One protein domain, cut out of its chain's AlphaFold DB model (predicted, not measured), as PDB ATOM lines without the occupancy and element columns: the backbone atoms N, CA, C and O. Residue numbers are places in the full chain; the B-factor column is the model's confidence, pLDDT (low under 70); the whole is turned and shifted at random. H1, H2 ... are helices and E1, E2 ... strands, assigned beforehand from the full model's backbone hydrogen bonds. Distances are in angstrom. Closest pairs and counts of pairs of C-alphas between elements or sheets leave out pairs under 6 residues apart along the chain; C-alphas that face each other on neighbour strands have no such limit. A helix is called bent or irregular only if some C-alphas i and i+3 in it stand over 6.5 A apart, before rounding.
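AT A GLANCE: This is residues 4 to 34 and 95 to 151 of the 151 residues of an uncharacterized protein of Micromonospora cremea (UniProt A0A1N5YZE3). Four shorter helices, H2 to H5, cluster at one end of an elongated shape, and the long helix H1 and the strand hairpin E1 and E2 run from that cluster toward the other end without meeting each other. Beyond the hairpin a long loop carries on, and its residues 137 to 142 stick out free. Look for 88 printed residues with five named helices and then two named strands, H1 H2 H3 H4 H5 E1 E2; the two-stranded sheet, E1 - E2, is antiparallel, and the class is mostly helix. The whole is only just compact, close to loose, with a radius of gyration of the C-alphas of 14.4 A and spans of 44 by 27 by 22 A.

HOW THE PARTS SIT: Start with H1, residues 4 to 22, and H4, residues 108 to 113: H1 touches H4 with residues 19 to 22 alone, closest at the C-alphas of Ile 19 and Glu 109, 6.1 A, at a shallow tilt of 34.5 degrees, only just short of steep, opposite ways. With residues 14 to 18 alone, H1 only just touches H5, residues 117 to 127, with 3 pairs of C-alphas within 8 A, the closest being Val 18 and Val 124, 7.1 A. H2, residues 27 to 31, touches H3, residues 95 to 104, closest at the C-alphas of Leu 31 and Arg 95, 5.2 A. H3 touches H5, about perpendicular at 80 degrees, closest at the C-alphas of Val 98 and Val 123, 6.7 A. H3 and H4 touch only at the corner, closest at the C-alphas of Leu 102 and Val 108, 5.7 A. E1, residues 128 to 132, and E2, residues 146 to 150, form an antiparallel hairpin at 163 degrees; find N 129 and O 149 at 2.8 A, within hydrogen-bond range. H1 is apart from both strands. Every O i to N i+4 pair is within range in H4 and H5, against 14 of 15 in H1, 4 of 6 in H3 and 0 of 1 in H2, where 2 of 2 O i to N i+3 pairs are.

IN THESE COORDINATES: Find C-alpha 4 at (-22.485, 59.501, -8.227); from there H1 runs 27.1 A to C-alpha 22. H3 is irregular, with C-alphas 98 and 101 7.6 A apart. H5 covers 15.6 A, E1 12.7 A, and E2 12.8 A to C-alpha 150 at (-21.425, 39.403, -23.422).

THE WHOLE: The C-alphas farthest apart are those of Ser 97 and Pro 139, 44.4 A. Residues 35 to 94 are not printed; C-alphas 34 and 95 are 10.4 A apart across the cut. The link from E1 to E2 is long, 13 residues. Look for pLDDT under 70 at residues 4 to 7, 33 and 133 to 146.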
ATOM      1  N   SER A   4     -21.284  60.286  -8.560       62.81
ATOM      2  CA  SER A   4     -22.485  59.501  -8.227       62.81
ATOM      3  C   SER A   4     -23.509  59.468  -9.362       62.81
ATOM      4  O   SER A   4     -23.815  58.393  -9.849       62.81
ATOM      5  N   ARG A   5     -23.888  60.622  -9.934       61.34
ATOM      6  CA  ARG A   5     -24.877  60.672 -11.035       61.34
ATOM      7  C   ARG A   5     -24.449  59.914 -12.296       61.34
ATOM      8  O   ARG A   5     -25.282  59.632 -13.148       61.34
ATOM      9  N   ARG A   6     -23.145  59.668 -12.477       64.50
ATOM     10  CA  ARG A   6     -22.632  58.862 -13.597       64.50
ATOM     11  C   ARG A   6     -22.709  57.364 -13.306       64.50
ATOM     12  O   ARG A   6     -22.901  56.609 -14.248       64.50
ATOM     13  N   ARG A   7     -22.551  56.953 -12.043       67.19
ATOM     14  CA  ARG A   7     -22.708  55.554 -11.620       67.19
ATOM     15  C   ARG A   7     -24.167  55.128 -11.697       67.19
ATOM     16  O   ARG A   7     -24.430  54.121 -12.333       67.19
ATOM     17  N   ASP A   8     -25.069  55.955 -11.179       74.56
ATOM     18  CA  ASP A   8     -26.508  55.660 -11.157       74.56
ATOM     19  C   ASP A   8     -27.041  55.427 -12.586       74.56
ATOM     20  O   ASP A   8     -27.693  54.432 -12.866       74.56
ATOM     21  N   ARG A   9     -26.630  56.270 -13.547       78.56
ATOM     22  CA  ARG A   9     -26.989  56.104 -14.969       78.56
ATOM     23  C   ARG A   9     -26.381  54.873 -15.642       78.56
ATOM     24  O   ARG A   9     -26.961  54.362 -16.593       78.56
ATOM     25  N   LEU A  10     -25.184  54.456 -15.228       79.44
ATOM     26  CA  LEU A  10     -24.552  53.246 -15.760       79.44
ATOM     27  C   LEU A  10     -25.260  52.002 -15.221       79.44
ATOM     28  O   LEU A  10     -25.479  51.066 -15.977       79.44
ATOM     29  N   GLU A  11     -25.619  52.011 -13.941       82.62
ATOM     30  CA  GLU A  11     -26.378  50.937 -13.306       82.62
ATOM     31  C   GLU A  11     -27.751  50.784 -13.970       82.62
ATOM     32  O   GLU A  11     -28.022  49.717 -14.507       82.62
ATOM     33  N   GLU A  12     -28.527  51.868 -14.097       86.69
ATOM     34  CA  GLU A  12     -29.814  51.874 -14.817       86.69
ATOM     35  C   GLU A  12     -29.682  51.348 -16.259       86.69
ATOM     36  O   GLU A  12     -30.503  50.560 -16.728       86.69
ATOM     37  N   TYR A  13     -28.627  51.756 -16.975       85.81
ATOM     38  CA  TYR A  13     -28.378  51.289 -18.339       85.81
ATOM     39  C   TYR A  13     -28.077  49.785 -18.395       85.81
ATOM     40  O   TYR A  13     -28.619  49.077 -19.243       85.81
ATOM     41  N   VAL A  14     -27.225  49.288 -17.496       87.12
ATOM     42  CA  VAL A  14     -26.869  47.866 -17.417       87.12
ATOM     43  C   VAL A  14     -28.088  47.027 -17.044       87.12
ATOM     44  O   VAL A  14     -28.317  45.997 -17.676       87.12
ATOM     45  N   GLU A  15     -28.891  47.471 -16.073       90.62
ATOM     46  CA  GLU A  15     -30.128  46.791 -15.679       90.62
ATOM     47  C   GLU A  15     -31.098  46.677 -16.860       90.62
ATOM     48  O   GLU A  15     -31.537  45.574 -17.189       90.62
ATOM     49  N   ALA A  16     -31.348  47.778 -17.577       89.81
ATOM     50  CA  ALA A  16     -32.222  47.773 -18.749       89.81
ATOM     51  C   ALA A  16     -31.725  46.816 -19.848       89.81
ATOM     52  O   ALA A  16     -32.517  46.091 -20.453       89.81
ATOM     53  N   VAL A  17     -30.411  46.776 -20.095       90.75
ATOM     54  CA  VAL A  17     -29.797  45.873 -21.081       90.75
ATOM     55  C   VAL A  17     -29.941  44.402 -20.667       90.75
ATOM     56  O   VAL A  17     -30.247  43.557 -21.511       90.75
ATOM     57  N   VAL A  18     -29.753  44.083 -19.382       91.19
ATOM     58  CA  VAL A  18     -29.917  42.720 -18.851       91.19
ATOM     59  C   VAL A  18     -31.371  42.265 -18.931       91.19
ATOM     60  O   VAL A  18     -31.634  41.189 -19.473       91.19
ATOM     61  N   ILE A  19     -32.314  43.088 -18.462       92.62
ATOM     62  CA  ILE A  19     -33.749  42.785 -18.516       92.62
ATOM     63  C   ILE A  19     -34.175  42.566 -19.969       92.62
ATOM     64  O   ILE A  19     -34.762  41.537 -20.292       92.62
ATOM     65  N   ALA A  20     -33.796  43.469 -20.880       90.62
ATOM     66  CA  ALA A  20     -34.118  43.330 -22.297       90.62
ATOM     67  C   ALA A  20     -33.567  42.031 -22.906       90.62
ATOM     68  O   ALA A  20     -34.234  41.424 -23.742       90.62
ATOM     69  N   ARG A  21     -32.371  41.575 -22.499       91.00
ATOM     70  CA  ARG A  21     -31.791  40.307 -22.972       91.00
ATOM     71  C   ARG A  21     -32.550  39.088 -22.448       91.00
ATOM     72  O   ARG A  21     -32.749  38.151 -23.225       91.00
ATOM     73  N   LEU A  22     -32.930  39.105 -21.173       90.19
ATOM     74  CA  LEU A  22     -33.646  38.024 -20.489       90.19
ATOM     75  C   LEU A  22     -35.115  37.916 -20.929       90.19
ATOM     76  O   LEU A  22     -35.657  36.820 -20.951       90.19
ATOM     77  N   SER A  23     -35.728  39.015 -21.370       90.50
ATOM     78  CA  SER A  23     -37.093  39.028 -21.920       90.50
ATOM     79  C   SER A  23     -37.203  38.470 -23.345       90.50
ATOM     80  O   SER A  23     -38.300  38.400 -23.904       90.50
ATOM     81  N   ARG A  24     -36.087  38.106 -23.989       90.75
ATOM     82  CA  ARG A  24     -36.114  37.544 -25.347       90.75
ATOM     83  C   ARG A  24     -36.540  36.071 -25.319       90.75
ATOM     84  O   ARG A  24     -36.154  35.343 -24.410       90.75
ATOM     85  N   PRO A  25     -37.241  35.577 -26.358       84.31
ATOM     86  CA  PRO A  25     -37.701  34.185 -26.409       84.31
ATOM     87  C   PRO A  25     -36.558  33.155 -26.427       84.31
ATOM     88  O   PRO A  25     -36.773  31.994 -26.094       84.31
ATOM     89  N   ASP A  26     -35.342  33.564 -26.800       85.94
ATOM     90  CA  ASP A  26     -34.142  32.728 -26.785       85.94
ATOM     91  C   ASP A  26     -33.392  32.752 -25.441       85.94
ATOM     92  O   ASP A  26     -32.325  32.151 -25.338       85.94
ATOM     93  N   ALA A  27     -33.910  33.419 -24.401       85.25
ATOM     94  CA  ALA A  27     -33.223  33.545 -23.111       85.25
ATOM     95  C   ALA A  27     -32.941  32.194 -22.431       85.25
ATOM     96  O   ALA A  27     -31.965  32.081 -21.694       85.25
ATOM     97  N   ALA A  28     -33.710  31.144 -22.736       82.75
ATOM     98  CA  ALA A  28     -33.424  29.783 -22.275       82.75
ATOM     99  C   ALA A  28     -32.052  29.260 -22.737       82.75
ATOM    100  O   ALA A  28     -31.433  28.471 -22.025       82.75
ATOM    101  N   ALA A  29     -31.535  29.736 -23.874       83.38
ATOM    102  CA  ALA A  29     -30.194  29.384 -24.338       83.38
ATOM    103  C   ALA A  29     -29.093  29.894 -23.389       83.38
ATOM    104  O   ALA A  29     -28.029  29.289 -23.327       83.38
ATOM    105  N   LEU A  30     -29.366  30.944 -22.599       81.50
ATOM    106  CA  LEU A  30     -28.435  31.478 -21.599       81.50
ATOM    107  C   LEU A  30     -28.234  30.527 -20.413       81.50
ATOM    108  O   LEU A  30     -27.299  30.714 -19.645       81.50
ATOM    109  N   LEU A  31     -29.098  29.521 -20.234       79.31
ATOM    110  CA  LEU A  31     -28.929  28.505 -19.190       79.31
ATOM    111  C   LEU A  31     -27.837  27.494 -19.546       79.31
ATOM    112  O   LEU A  31     -27.272  26.858 -18.657       79.31
ATOM    113  N   THR A  32     -27.519  27.360 -20.832       77.56
ATOM    114  CA  THR A  32     -26.432  26.506 -21.299       77.56
ATOM    115  C   THR A  32     -25.114  27.265 -21.132       77.56
ATOM    116  O   THR A  32     -25.022  28.412 -21.574       77.56
ATOM    117  N   PRO A  33     -24.092  26.693 -20.472       68.00
ATOM    118  CA  PRO A  33     -22.760  27.285 -20.433       68.00
ATOM    119  C   PRO A  33     -22.175  27.388 -21.842       68.00
ATOM    120  O   PRO A  33     -22.342  26.464 -22.640       68.00
ATOM    121  N   ASP A  34     -21.457  28.470 -22.127       70.81
ATOM    122  CA  ASP A  34     -20.689  28.567 -23.366       70.81
ATOM    123  C   ASP A  34     -19.542  27.553 -23.362       70.81
ATOM    124  O   ASP A  34     -18.958  27.233 -22.315       70.81
ATOM    125  N   ARG A  95     -25.540  28.348 -14.079       81.94
ATOM    126  CA  ARG A  95     -26.399  29.340 -14.729       81.94
ATOM    127  C   ARG A  95     -27.873  29.067 -14.436       81.94
ATOM    128  O   ARG A  95     -28.630  30.024 -14.300       81.94
ATOM    129  N   ALA A  96     -28.277  27.806 -14.263       80.19
ATOM    130  CA  ALA A  96     -29.656  27.455 -13.940       80.19
ATOM    131  C   ALA A  96     -30.048  27.937 -12.539       80.19
ATOM    132  O   ALA A  96     -31.100  28.554 -12.380       80.19
ATOM    133  N   SER A  97     -29.174  27.751 -11.545       80.69
ATOM    134  CA  SER A  97     -29.408  28.247 -10.186       80.69
ATOM    135  C   SER A  97     -29.487  29.775 -10.098       80.69
ATOM    136  O   SER A  97     -30.127  30.283  -9.180       80.69
ATOM    137  N   VAL A  98     -28.820  30.510 -10.994       82.44
ATOM    138  CA  VAL A  98     -28.747  31.983 -10.941       82.44
ATOM    139  C   VAL A  98     -29.794  32.656 -11.833       82.44
ATOM    140  O   VAL A  98     -30.360  33.675 -11.451       82.44
ATOM    141  N   LEU A  99     -30.046  32.114 -13.027       85.81
ATOM    142  CA  LEU A  99     -30.905  32.729 -14.044       85.81
ATOM    143  C   LEU A  99     -32.269  32.051 -14.174       85.81
ATOM    144  O   LEU A  99     -33.158  32.628 -14.792       85.81
ATOM    145  N   GLY A 100     -32.452  30.844 -13.633       84.50
ATOM    146  CA  GLY A 100     -33.632  30.017 -13.899       84.50
ATOM    147  C   GLY A 100     -34.955  30.708 -13.574       84.50
ATOM    148  O   GLY A 100     -35.881  30.682 -14.386       84.50
ATOM    149  N   GLU A 101     -35.030  31.386 -12.427       86.38
ATOM    150  CA  GLU A 101     -36.226  32.129 -12.012       86.38
ATOM    151  C   GLU A 101     -36.491  33.347 -12.913       86.38
ATOM    152  O   GLU A 101     -37.635  33.604 -13.271       86.38
ATOM    153  N   LEU A 102     -35.442  34.039 -13.370       88.56
ATOM    154  CA  LEU A 102     -35.570  35.179 -14.285       88.56
ATOM    155  C   LEU A 102     -35.993  34.747 -15.694       88.56
ATOM    156  O   LEU A 102     -36.849  35.377 -16.300       88.56
ATOM    157  N   VAL A 103     -35.406  33.669 -16.217       89.19
ATOM    158  CA  VAL A 103     -35.671  33.162 -17.574       89.19
ATOM    159  C   VAL A 103     -37.071  32.551 -17.692       89.19
ATOM    160  O   VAL A 103     -37.666  32.579 -18.766       89.19
ATOM    161  N   SER A 104     -37.602  31.994 -16.601       86.75
ATOM    162  CA  SER A 104     -38.960  31.434 -16.554       86.75
ATOM    163  C   SER A 104     -40.030  32.434 -16.101       86.75
ATOM    164  O   SER A 104     -41.220  32.106 -16.132       86.75
ATOM    165  N   ALA A 105     -39.641  33.650 -15.703       90.25
ATOM    166  CA  ALA A 105     -40.574  34.673 -15.261       90.25
ATOM    167  C   ALA A 105     -41.456  35.164 -16.416       90.25
ATOM    168  O   ALA A 105     -40.979  35.504 -17.497       90.25
ATOM    169  N   ALA A 106     -42.760  35.280 -16.157       87.44
ATOM    170  CA  ALA A 106     -43.685  35.935 -17.084       87.44
ATOM    171  C   ALA A 106     -43.425  37.451 -17.196       87.44
ATOM    172  O   ALA A 106     -43.742  38.059 -18.215       87.44
ATOM    173  N   ASP A 107     -42.859  38.043 -16.141       91.44
ATOM    174  CA  ASP A 107     -42.462  39.446 -16.055       91.44
ATOM    175  C   ASP A 107     -41.047  39.518 -15.464       91.44
ATOM    176  O   ASP A 107     -40.843  39.405 -14.251       91.44
ATOM    177  N   VAL A 108     -40.064  39.633 -16.357       91.62
ATOM    178  CA  VAL A 108     -38.635  39.646 -16.017       91.62
ATOM    179  C   VAL A 108     -38.259  40.894 -15.223       91.62
ATOM    180  O   VAL A 108     -37.414  40.809 -14.337       91.62
ATOM    181  N   GLU A 109     -38.884  42.039 -15.504       91.75
ATOM    182  CA  GLU A 109     -38.607  43.303 -14.811       91.75
ATOM    183  C   GLU A 109     -39.028  43.201 -13.343       91.75
ATOM    184  O   GLU A 109     -38.233  43.453 -12.439       91.75
ATOM    185  N   LYS A 110     -40.231  42.678 -13.086       91.56
ATOM    186  CA  LYS A 110     -40.694  42.425 -11.718       91.56
ATOM    187  C   LYS A 110     -39.832  41.395 -10.979       91.56
ATOM    188  O   LYS A 110     -39.589  41.543  -9.779       91.56
ATOM    189  N   ALA A 111     -39.398  40.340 -11.671       91.75
ATOM    190  CA  ALA A 111     -38.524  39.323 -11.088       91.75
ATOM    191  C   ALA A 111     -37.130  39.890 -10.765       91.75
ATOM    192  O   ALA A 111     -36.586  39.609  -9.699       91.75
ATOM    193  N   TRP A 112     -36.586  40.742 -11.638       92.06
ATOM    194  CA  TRP A 112     -35.345  41.482 -11.408       92.06
ATOM    195  C   TRP A 112     -35.448  42.397 -10.188       92.06
ATOM    196  O   TRP A 112     -34.558  42.411  -9.333       92.06
ATOM    197  N   ASP A 113     -36.561  43.116 -10.066       92.31
ATOM    198  CA  ASP A 113     -36.766  44.059  -8.975       92.31
ATOM    199  C   ASP A 113     -36.809  43.391  -7.599       92.31
ATOM    200  O   ASP A 113     -36.346  43.972  -6.614       92.31
ATOM    201  N   ALA A 114     -37.282  42.146  -7.538       92.25
ATOM    202  CA  ALA A 114     -37.305  41.346  -6.320       92.25
ATOM    203  C   ALA A 114     -35.914  40.849  -5.873       92.25
ATOM    204  O   ALA A 114     -35.754  40.446  -4.717       92.25
ATOM    205  N   LEU A 115     -34.903  40.878  -6.750       91.06
ATOM    206  CA  LEU A 115     -33.549  40.438  -6.415       91.06
ATOM    207  C   LEU A 115     -32.839  41.420  -5.483       91.06
ATOM    208  O   LEU A 115     -32.901  42.641  -5.648       91.06
ATOM    209  N   SER A 116     -32.055  40.866  -4.555       92.06
ATOM    210  CA  SER A 116     -31.124  41.654  -3.748       92.06
ATOM    211  C   SER A 116     -30.024  42.283  -4.624       92.06
ATOM    212  O   SER A 116     -29.683  41.734  -5.678       92.06
ATOM    213  N   PRO A 117     -29.391  43.388  -4.187       88.50
ATOM    214  CA  PRO A 117     -28.305  44.016  -4.942       88.50
ATOM    215  C   PRO A 117     -27.151  43.058  -5.277       88.50
ATOM    216  O   PRO A 117     -26.568  43.136  -6.358       88.50
ATOM    217  N   ASP A 118     -26.823  42.125  -4.380       87.50
ATOM    218  CA  ASP A 118     -25.771  41.133  -4.625       87.50
ATOM    219  C   ASP A 118     -26.195  40.055  -5.630       87.50
ATOM    220  O   ASP A 118     -25.378  39.625  -6.451       87.50
ATOM    221  N   ALA A 119     -27.474  39.669  -5.643       87.50
ATOM    222  CA  ALA A 119     -28.013  38.773  -6.661       87.50
ATOM    223  C   ALA A 119     -28.001  39.437  -8.047       87.50
ATOM    224  O   ALA A 119     -27.488  38.846  -8.996       87.50
ATOM    225  N   ARG A 120     -28.432  40.704  -8.157       90.75
ATOM    226  CA  ARG A 120     -28.354  41.478  -9.412       90.75
ATOM    227  C   ARG A 120     -26.922  41.559  -9.942       90.75
ATOM    228  O   ARG A 120     -26.667  41.251 -11.103       90.75
ATOM    229  N   ARG A 121     -25.947  41.876  -9.078       88.44
ATOM    230  CA  ARG A 121     -24.516  41.884  -9.445       88.44
ATOM    231  C   ARG A 121     -24.016  40.523  -9.917       88.44
ATOM    232  O   ARG A 121     -23.182  40.463 -10.820       88.44
ATOM    233  N   THR A 122     -24.495  39.445  -9.301       87.94
ATOM    234  CA  THR A 122     -24.145  38.075  -9.692       87.94
ATOM    235  C   THR A 122     -24.661  37.767 -11.093       87.94
ATOM    236  O   THR A 122     -23.890  37.284 -11.919       87.94
ATOM    237  N   VAL A 123     -25.909  38.136 -11.398       89.81
ATOM    238  CA  VAL A 123     -26.490  37.983 -12.738       89.81
ATOM    239  C   VAL A 123     -25.721  38.805 -13.776       89.81
ATOM    240  O   VAL A 123     -25.335  38.264 -14.810       89.81
ATOM    241  N   VAL A 124     -25.420  40.079 -13.491       89.44
ATOM    242  CA  VAL A 124     -24.625  40.927 -14.400       89.44
ATOM    243  C   VAL A 124     -23.272  40.279 -14.698       89.44
ATOM    244  O   VAL A 124     -22.922  40.110 -15.859       89.44
ATOM    245  N   ARG A 125     -22.527  39.852 -13.668       86.12
ATOM    246  CA  ARG A 125     -21.213  39.203 -13.835       86.12
ATOM    247  C   ARG A 125     -21.271  37.877 -14.590       86.12
ATOM    248  O   ARG A 125     -20.264  37.461 -15.164       86.12
ATOM    249  N   LEU A 126     -22.400  37.183 -14.506       85.12
ATOM    250  CA  LEU A 126     -22.611  35.920 -15.195       85.12
ATOM    251  C   LEU A 126     -22.801  36.132 -16.697       85.12
ATOM    252  O   LEU A 126     -22.252  35.370 -17.488       85.12
ATOM    253  N   LEU A 127     -23.565  37.163 -17.062       86.25
ATOM    254  CA  LEU A 127     -23.970  37.435 -18.437       86.25
ATOM    255  C   LEU A 127     -22.986  38.327 -19.202       86.25
ATOM    256  O   LEU A 127     -22.907  38.231 -20.423       86.25
ATOM    257  N   MET A 128     -22.262  39.218 -18.523       85.00
ATOM    258  CA  MET A 128     -21.405  40.193 -19.194       85.00
ATOM    259  C   MET A 128     -20.195  40.626 -18.367       85.00
ATOM    260  O   MET A 128     -20.186  40.627 -17.135       85.00
ATOM    261  N   GLU A 129     -19.168  41.068 -19.080       82.88
ATOM    262  CA  GLU A 129     -18.079  41.879 -18.560       82.88
ATOM    263  C   GLU A 129     -18.301  43.337 -18.973       82.88
ATOM    264  O   GLU A 129     -18.525  43.641 -20.145       82.88
ATOM    265  N   ILE A 130     -18.236  44.246 -18.000       80.25
ATOM    266  CA  ILE A 130     -18.358  45.684 -18.242       80.25
ATOM    267  C   ILE A 130     -16.961  46.283 -18.175       80.25
ATOM    268  O   ILE A 130     -16.350  46.341 -17.105       80.25
ATOM    269  N   ARG A 131     -16.465  46.764 -19.313       78.25
ATOM    270  CA  ARG A 131     -15.222  47.528 -19.387       78.25
ATOM    271  C   ARG A 131     -15.551  49.004 -19.471       78.25
ATOM    272  O   ARG A 131     -16.285  49.447 -20.346       78.25
ATOM    273  N   VAL A 132     -14.999  49.765 -18.534       70.00
ATOM    274  CA  VAL A 132     -15.080  51.224 -18.545       70.00
ATOM    275  C   VAL A 132     -13.693  51.750 -18.874       70.00
ATOM    276  O   VAL A 132     -12.820  51.806 -18.005       70.00
ATOM    277  N   ASP A 133     -13.478  52.110 -20.133       64.81
ATOM    278  CA  ASP A 133     -12.269  52.803 -20.546       64.81
ATOM    279  C   ASP A 133     -12.245  54.212 -19.934       64.81
ATOM    280  O   ASP A 133     -13.274  54.851 -19.675       64.81
ATOM    281  N   ARG A 134     -11.041  54.721 -19.670       54.06
ATOM    282  CA  ARG A 134     -10.841  56.098 -19.226       54.06
ATOM    283  C   ARG A 134     -11.087  57.014 -20.418       54.06
ATOM    284  O   ARG A 134     -10.145  57.451 -21.074       54.06
ATOM    285  N   GLY A 135     -12.357  57.332 -20.663       51.34
ATOM    286  CA  GLY A 135     -12.769  58.282 -21.690       51.34
ATOM    287  C   GLY A 135     -11.892  59.538 -21.671       51.34
ATOM    288  O   GLY A 135     -11.604  60.112 -20.610       51.34
ATOM    289  N   ARG A 136     -11.424  59.947 -22.854       44.31
ATOM    290  CA  ARG A 136     -10.594  61.141 -23.045       44.31
ATOM    291  C   ARG A 136     -11.267  62.334 -22.361       44.31
ATOM    292  O   ARG A 136     -12.438  62.617 -22.592       44.31
ATOM    293  N   ARG A 137     -10.529  63.043 -21.499       42.69
ATOM    294  CA  ARG A 137     -11.028  64.202 -20.740       42.69
ATOM    295  C   ARG A 137     -11.343  65.353 -21.712       42.69
ATOM    296  O   ARG A 137     -10.465  66.149 -22.023       42.69
ATOM    297  N   GLY A 138     -12.574  65.413 -22.215       47.62
ATOM    298  CA  GLY A 138     -13.086  66.467 -23.095       47.62
ATOM    299  C   GLY A 138     -14.466  66.963 -22.641       47.62
ATOM    300  O   GLY A 138     -15.167  66.244 -21.925       47.62
ATOM    301  N   PRO A 139     -14.863  68.200 -22.992       41.16
ATOM    302  CA  PRO A 139     -16.145  68.771 -22.600       41.16
ATOM    303  C   PRO A 139     -17.254  68.185 -23.482       41.16
ATOM    304  O   PRO A 139     -17.648  68.767 -24.482       41.16
ATOM    305  N   GLY A 140     -17.736  66.998 -23.126       45.62
ATOM    306  CA  GLY A 140     -18.823  66.329 -23.831       45.62
ATOM    307  C   GLY A 140     -19.353  65.171 -23.005       45.62
ATOM    308  O   GLY A 140     -18.587  64.367 -22.480       45.62
ATOM    309  N   SER A 141     -20.668  65.126 -22.817       48.19
ATOM    310  CA  SER A 141     -21.352  63.996 -22.203       48.19
ATOM    311  C   SER A 141     -21.470  62.911 -23.270       48.19
ATOM    312  O   SER A 141     -22.396  62.943 -24.077       48.19
ATOM    313  N   SER A 142     -20.532  61.979 -23.309       48.69
ATOM    314  CA  SER A 142     -20.748  60.744 -24.042       48.69
ATOM    315  C   SER A 142     -20.524  59.566 -23.112       48.69
ATOM    316  O   SER A 142     -19.634  59.553 -22.263       48.69
ATOM    317  N   THR A 143     -21.391  58.578 -23.271       52.84
ATOM    318  CA  THR A 143     -21.226  57.186 -22.850       52.84
ATOM    319  C   THR A 143     -20.047  56.507 -23.576       52.84
ATOM    320  O   THR A 143     -19.879  55.298 -23.446       52.84
ATOM    321  N   ASP A 144     -19.220  57.269 -24.317       51.47
ATOM    322  CA  ASP A 144     -18.015  56.791 -24.992       51.47
ATOM    323  C   ASP A 144     -17.023  56.273 -23.954       51.47
ATOM    324  O   ASP A 144     -16.454  57.027 -23.157       51.47
ATOM    325  N   GLY A 145     -16.832  54.961 -23.971       57.75
ATOM    326  CA  GLY A 145     -15.907  54.253 -23.097       57.75
ATOM    327  C   GLY A 145     -16.546  53.137 -22.282       57.75
ATOM    328  O   GLY A 145     -15.817  52.469 -21.564       57.75
ATOM    329  N   ILE A 146     -17.862  52.909 -22.364       66.19
ATOM    330  CA  ILE A 146     -18.483  51.711 -21.782       66.19
ATOM    331  C   ILE A 146     -18.610  50.646 -22.871       66.19
ATOM    332  O   ILE A 146     -19.425  50.769 -23.782       66.19
ATOM    333  N   GLU A 147     -17.802  49.602 -22.760       75.25
ATOM    334  CA  GLU A 147     -17.868  48.411 -23.596       75.25
ATOM    335  C   GLU A 147     -18.517  47.285 -22.781       75.25
ATOM    336  O   GLU A 147     -18.037  46.917 -21.705       75.25
ATOM    337  N   ILE A 148     -19.645  46.769 -23.275       80.81
ATOM    338  CA  ILE A 148     -20.318  45.594 -22.715       80.81
ATOM    339  C   ILE A 148     -19.929  44.400 -23.576       80.81
ATOM    340  O   ILE A 148     -20.288  44.339 -24.753       80.81
ATOM    341  N   ILE A 149     -19.222  43.450 -22.975       79.19
ATOM    342  CA  ILE A 149     -18.828  42.199 -23.616       79.19
ATOM    343  C   ILE A 149     -19.708  41.102 -23.026       79.19
ATOM    344  O   ILE A 149     -19.594  40.786 -21.843       79.19
ATOM    345  N   TRP A 150     -20.615  40.552 -23.833       81.62
ATOM    346  CA  TRP A 150     -21.425  39.403 -23.422       81.62
ATOM    347  C   TRP A 150     -20.549  38.157 -23.310       81.62
ATOM    348  O   TRP A 150     -19.642  37.970 -24.121       81.62
ATOM    349  N   ARG A 151     -20.814  37.360 -22.277       72.88
ATOM    350  CA  ARG A 151     -20.161  36.073 -22.044       72.88
ATOM    351  C   ARG A 151     -20.928  34.944 -22.695       72.88
ATOM    352  O   ARG A 151     -22.176  35.050 -22.736       72.88
TER     353      ARG A 151